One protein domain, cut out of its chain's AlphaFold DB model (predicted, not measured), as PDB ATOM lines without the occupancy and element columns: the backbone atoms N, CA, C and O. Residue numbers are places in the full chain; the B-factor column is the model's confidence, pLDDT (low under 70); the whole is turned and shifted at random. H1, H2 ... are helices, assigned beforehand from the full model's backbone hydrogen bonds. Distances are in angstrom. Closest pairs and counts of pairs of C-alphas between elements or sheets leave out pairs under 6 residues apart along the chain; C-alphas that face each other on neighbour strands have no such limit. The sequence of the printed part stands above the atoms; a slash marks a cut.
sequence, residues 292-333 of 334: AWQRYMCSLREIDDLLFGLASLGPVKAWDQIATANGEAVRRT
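What this domain is: This is residues 292 to 333 of the 334 residues of the protein "DNA/RNA non-specific endonuclease" of Caballeronia sordidicola (UniProt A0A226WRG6). A flat, loose loop of chain runs out through H1, turns at residues 306 to 311, which stick out at one end, and folds back through H2 to H3. No helix touches another. The printed part has 42 residues with three named helices, H1, H2 and H3 in that order, and no named strand; the class is all helix, with under half of the residues in named elements. It is loose, with a radius of gyration of the C-alphas of 11.5 A, and spans 35 by 20 by 10 A.

How they stand to each other: H1, residues 300 to 306, and H2, residues 314 to 319, are close but not clearly touching; their closest C-alphas, of Leu 300 and Lys 317, are 5.7 A apart. They run opposite ways at a steep tilt of 36 degrees, only just steep. H3, residues 325 to 331, is apart from both. Every O i to N i+4 pair is within hydrogen-bond range in H1 and H3; in H2 0 of 2 are, beside 3 of 3 O i to N i+3 pairs.

Where its parts are: H1 begins at C-alpha 300 (19.438, 42.476, 38.559) and is 9.8 A long. H2 is 10.3 A long. H3, 9.8 A long, ends at C-alpha 331 (8.455, 52.926, 35.345).

The domain as a whole: The C-alphas of Leu 310 and Thr 333, the two farthest apart, are 35.0 A apart. The printed part has no cut and no long link. Confidence is under 70 at residues 326, 329 to 330 and 332 to 333.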
ATOM      1  N   ALA A 292      10.432  54.529  25.978       77.25
ATOM      2  CA  ALA A 292      10.578  53.411  25.043       77.25
ATOM      3  C   ALA A 292      11.344  52.207  25.631       77.25
ATOM      4  O   ALA A 292      11.122  51.069  25.210       77.25
ATOM      5  N   TRP A 293      12.230  52.456  26.598       81.12
ATOM      6  CA  TRP A 293      13.100  51.454  27.206       81.12
ATOM      7  C   TRP A 293      12.640  50.982  28.588       81.12
ATOM      8  O   TRP A 293      13.024  49.891  29.004       81.12
ATOM      9  N   GLN A 294      11.768  51.733  29.267       82.44
ATOM     10  CA  GLN A 294      11.251  51.389  30.602       82.44
ATOM     11  C   GLN A 294      10.614  49.992  30.649       82.44
ATOM     12  O   GLN A 294      10.796  49.254  31.614       82.44
ATOM     13  N   ARG A 295       9.933  49.584  29.568       84.38
ATOM     14  CA  ARG A 295       9.300  48.259  29.444       84.38
ATOM     15  C   ARG A 295      10.270  47.073  29.447       84.38
ATOM     16  O   ARG A 295       9.824  45.946  29.613       84.38
ATOM     17  N   TYR A 296      11.562  47.312  29.217       88.75
ATOM     18  CA  TYR A 296      12.595  46.274  29.206       88.75
ATOM     19  C   TYR A 296      13.367  46.185  30.523       88.75
ATOM     20  O   TYR A 296      14.240  45.333  30.659       88.75
ATOM     21  N   MET A 297      13.087  47.069  31.484       91.06
ATOM     22  CA  MET A 297      13.736  47.012  32.788       91.06
ATOM     23  C   MET A 297      13.319  45.736  33.526       91.06
ATOM     24  O   MET A 297      12.129  45.481  33.708       91.06
ATOM     25  N   CYS A 298      14.300  44.972  33.995       92.50
ATOM     26  CA  CYS A 298      14.108  43.794  34.834       92.50
ATOM     27  C   CYS A 298      14.988  43.872  36.088       92.50
ATOM     28  O   CYS A 298      15.763  44.816  36.260       92.50
ATOM     29  N   SER A 299      14.835  42.910  36.998       94.31
ATOM     30  CA  SER A 299      15.658  42.881  38.211       94.31
ATOM     31  C   SER A 299      17.086  42.438  37.909       94.31
ATOM     32  O   SER A 299      17.316  41.564  37.073       94.31
ATOM     33  N   LEU A 300      18.059  42.956  38.657       94.94
ATOM     34  CA  LEU A 300      19.438  42.476  38.559       94.94
ATOM     35  C   LEU A 300      19.556  41.011  38.997       94.94
ATOM     36  O   LEU A 300      20.477  40.328  38.565       94.94
ATOM     37  N   ARG A 301      18.622  40.500  39.810       93.44
ATOM     38  CA  ARG A 301      18.531  39.064  40.118       93.44
ATOM     39  C   ARG A 301      18.203  38.240  38.875       93.44
ATOM     40  O   ARG A 301      18.861  37.241  38.643       93.44
ATOM     41  N   GLU A 302      17.233  38.678  38.081       94.69
ATOM     42  CA  GLU A 302      16.853  37.998  36.839       94.69
ATOM     43  C   GLU A 302      18.026  37.944  35.856       94.69
ATOM     44  O   GLU A 302      18.302  36.897  35.279       94.69
ATOM     45  N   ILE A 303      18.779  39.040  35.731       95.75
ATOM     46  CA  ILE A 303      19.998  39.055  34.914       95.75
ATOM     47  C   ILE A 303      21.054  38.099  35.491       95.75
ATOM     48  O   ILE A 303      21.643  37.340  34.734       95.75
ATOM     49  N   ASP A 304      21.286  38.103  36.808       95.31
ATOM     50  CA  ASP A 304      22.251  37.217  37.483       95.31
ATOM     51  C   ASP A 304      21.901  35.726  37.292       95.31
ATOM     52  O   ASP A 304      22.792  34.923  37.023       95.31
ATOM     53  N   ASP A 305      20.613  35.369  37.331       94.56
ATOM     54  CA  ASP A 305      20.126  34.009  37.056       94.56
ATOM     55  C   ASP A 305      20.360  33.612  35.582       94.56
ATOM     56  O   ASP A 305      20.778  32.486  35.294       94.56
ATOM     57  N   LEU A 306      20.175  34.551  34.642       96.50
ATOM     58  CA  LEU A 306      20.446  34.360  33.208       96.50
ATOM     59  C   LEU A 306      21.936  34.212  32.871       96.50
ATOM     60  O   LEU A 306      22.273  33.777  31.770       96.50
ATOM     61  N   LEU A 307      22.842  34.531  33.799       95.06
ATOM     62  CA  LEU A 307      24.267  34.234  33.640       95.06
ATOM     63  C   LEU A 307      24.581  32.754  33.911       95.06
ATOM     64  O   LEU A 307      25.730  32.348  33.754       95.06
ATOM     65  N   PHE A 308      23.591  31.942  34.308       93.62
ATOM     66  CA  PHE A 308      23.708  30.494  34.529       93.62
ATOM     67  C   PHE A 308      24.868  30.102  35.461       93.62
ATOM     68  O   PHE A 308      25.506  29.065  35.286       93.62
ATOM     69  N   GLY A 309      25.179  30.960  36.437       91.50
ATOM     70  CA  GLY A 309      26.298  30.767  37.365       91.50
ATOM     71  C   GLY A 309      27.692  30.946  36.748       91.50
ATOM     72  O   GLY A 309      28.684  30.733  37.443       91.50
ATOM     73  N   LEU A 310      27.796  31.355  35.479       92.56
ATOM     74  CA  LEU A 310      29.070  31.647  34.809       92.56
ATOM     75  C   LEU A 310      29.702  32.949  35.316       92.56
ATOM     76  O   LEU A 310      30.920  33.110  35.283       92.56
ATOM     77  N   ALA A 311      28.875  33.878  35.787       90.88
ATOM     78  CA  ALA A 311      29.283  35.131  36.398       90.88
ATOM     79  C   ALA A 311      28.231  35.561  37.424       90.88
ATOM     80  O   ALA A 311      27.072  35.163  37.334       90.88
ATOM     81  N   SER A 312      28.638  36.390  38.387       92.06
ATOM     82  CA  SER A 312      27.702  37.066  39.284       92.06
ATOM     83  C   SER A 312      27.912  38.571  39.246       92.06
ATOM     84  O   SER A 312      29.041  39.059  39.242       92.06
ATOM     85  N   LEU A 313      26.804  39.302  39.292       91.50
ATOM     86  CA  LEU A 313      26.745  40.754  39.424       91.50
ATOM     87  C   LEU A 313      27.108  41.230  40.842       91.50
ATOM     88  O   LEU A 313      27.301  42.425  41.068       91.50
ATOM     89  N   GLY A 314      27.227  40.303  41.802       91.94
ATOM     90  CA  GLY A 314      27.828  40.547  43.109       91.94
ATOM     91  C   GLY A 314      27.209  41.739  43.859       91.94
ATOM     92  O   GLY A 314      25.980  41.801  43.979       91.94
ATOM     93  N   PRO A 315      28.024  42.685  44.373       91.81
ATOM     94  CA  PRO A 315      27.549  43.829  45.157       91.81
ATOM     95  C   PRO A 315      26.579  44.761  44.423       91.81
ATOM     96  O   PRO A 315      25.779  45.422  45.079       91.81
ATOM     97  N   VAL A 316      26.596  44.793  43.086       89.12
ATOM     98  CA  VAL A 316      25.731  45.697  42.307       89.12
ATOM     99  C   VAL A 316      24.247  45.371  42.527       89.12
ATOM    100  O   VAL A 316      23.411  46.270  42.512       89.12
ATOM    101  N   LYS A 317      23.913  44.114  42.857       92.94
ATOM    102  CA  LYS A 317      22.545  43.697  43.215       92.94
ATOM    103  C   LYS A 317      21.997  44.403  44.462       92.94
ATOM    104  O   LYS A 317      20.786  44.523  44.595       92.94
ATOM    105  N   ALA A 318      22.856  44.887  45.365       90.44
ATOM    106  CA  ALA A 318      22.427  45.666  46.531       90.44
ATOM    107  C   ALA A 318      21.970  47.089  46.162       90.44
ATOM    108  O   ALA A 318      21.345  47.765  46.977       90.44
ATOM    109  N   TRP A 319      22.280  47.541  44.945       91.81
ATOM    110  CA  TRP A 319      21.898  48.849  44.415       91.81
ATOM    111  C   TRP A 319      20.772  48.760  43.383       91.81
ATOM    112  O   TRP A 319      20.471  49.764  42.735       91.81
ATOM    113  N   ASP A 320      20.158  47.583  43.221       90.50
ATOM    114  CA  ASP A 320      19.070  47.366  42.272       90.50
ATOM    115  C   ASP A 320      17.912  48.336  42.548       90.50
ATOM    116  O   ASP A 320      17.323  48.351  43.631       90.50
ATOM    117  N   GLN A 321      17.605  49.176  41.559       89.50
ATOM    118  CA  GLN A 321      16.562  50.186  41.672       89.50
ATOM    119  C   GLN A 321      15.184  49.653  41.282       89.50
ATOM    120  O   GLN A 321      14.200  50.330  41.555       89.50
ATOM    121  N   ILE A 322      15.066  48.459  40.682       88.75
ATOM    122  CA  ILE A 322      13.813  47.994  40.062       88.75
ATOM    123  C   ILE A 322      12.606  48.034  41.017       88.75
ATOM    124  O   ILE A 322      11.491  48.308  40.579       88.75
ATOM    125  N   ALA A 323      12.828  47.802  42.314       85.00
ATOM    126  CA  ALA A 323      11.802  47.760  43.357       85.00
ATOM    127  C   ALA A 323      11.852  48.955  44.332       85.00
ATOM    128  O   ALA A 323      11.138  48.960  45.333       85.00
ATOM    129  N   THR A 324      12.705  49.954  44.089       84.06
ATOM    130  CA  THR A 324      12.754  51.172  44.911       84.06
ATOM    131  C   THR A 324      11.719  52.185  44.424       84.06
ATOM    132  O   THR A 324      11.268  52.131  43.280       84.06
ATOM    133  N   ALA A 325      11.379  53.168  45.265       73.50
ATOM    134  CA  ALA A 325      10.513  54.278  44.861       73.50
ATOM    135  C   ALA A 325      11.058  55.021  43.624       73.50
ATOM    136  O   ALA A 325      10.279  55.438  42.770       73.50
ATOM    137  N   ASN A 326      12.387  55.116  43.485       69.25
ATOM    138  CA  ASN A 326      13.028  55.713  42.315       69.25
ATOM    139  C   ASN A 326      12.818  54.863  41.054       69.25
ATOM    140  O   ASN A 326      12.396  55.399  40.032       69.25
ATOM    141  N   GLY A 327      13.040  53.545  41.098       72.00
ATOM    142  CA  GLY A 327      12.781  52.696  39.927       72.00
ATOM    143  C   GLY A 327      11.297  52.497  39.615       72.00
ATOM    144  O   GLY A 327      10.939  52.278  38.460       72.00
ATOM    145  N   GLU A 328      10.401  52.614  40.597       74.62
ATOM    146  CA  GLU A 328       8.957  52.702  40.345       74.62
ATOM    147  C   GLU A 328       8.569  54.017  39.665       74.62
ATOM    148  O   GLU A 328       7.801  53.990  38.703       74.62
ATOM    149  N   ALA A 329       9.111  55.150  40.120       65.44
ATOM    150  CA  ALA A 329       8.884  56.452  39.499       65.44
ATOM    151  C   ALA A 329       9.378  56.477  38.045       65.44
ATOM    152  O   ALA A 329       8.676  56.989  37.177       65.44
ATOM    153  N   VAL A 330      10.522  55.839  37.761       67.19
ATOM    154  CA  VAL A 330      11.034  55.657  36.394       67.19
ATOM    155  C   VAL A 330      10.120  54.768  35.542       67.19
ATOM    156  O   VAL A 330      10.095  54.952  34.338       67.19
ATOM    157  N   ARG A 331       9.346  53.830  36.109       70.38
ATOM    158  CA  ARG A 331       8.455  52.926  35.345       70.38
ATOM    159  C   ARG A 331       7.018  53.434  35.167       70.38
ATOM    160  O   ARG A 331       6.299  52.896  34.330       70.38
ATOM    161  N   ARG A 332       6.562  54.404  35.972       57.81
ATOM    162  CA  ARG A 332       5.162  54.886  35.976       57.81
ATOM    163  C   ARG A 332       4.863  56.007  34.976       57.81
ATOM    164  O   ARG A 332       3.717  56.437  34.913       57.81
ATOM    165  N   THR A 333       5.834  56.467  34.192       51.66
ATOM    166  CA  THR A 333       5.657  57.548  33.205       51.66
ATOM    167  C   THR A 333       4.982  57.071  31.901       51.66
ATOM    168  O   THR A 333       5.492  57.334  30.812       51.66
TER     169      THR A 333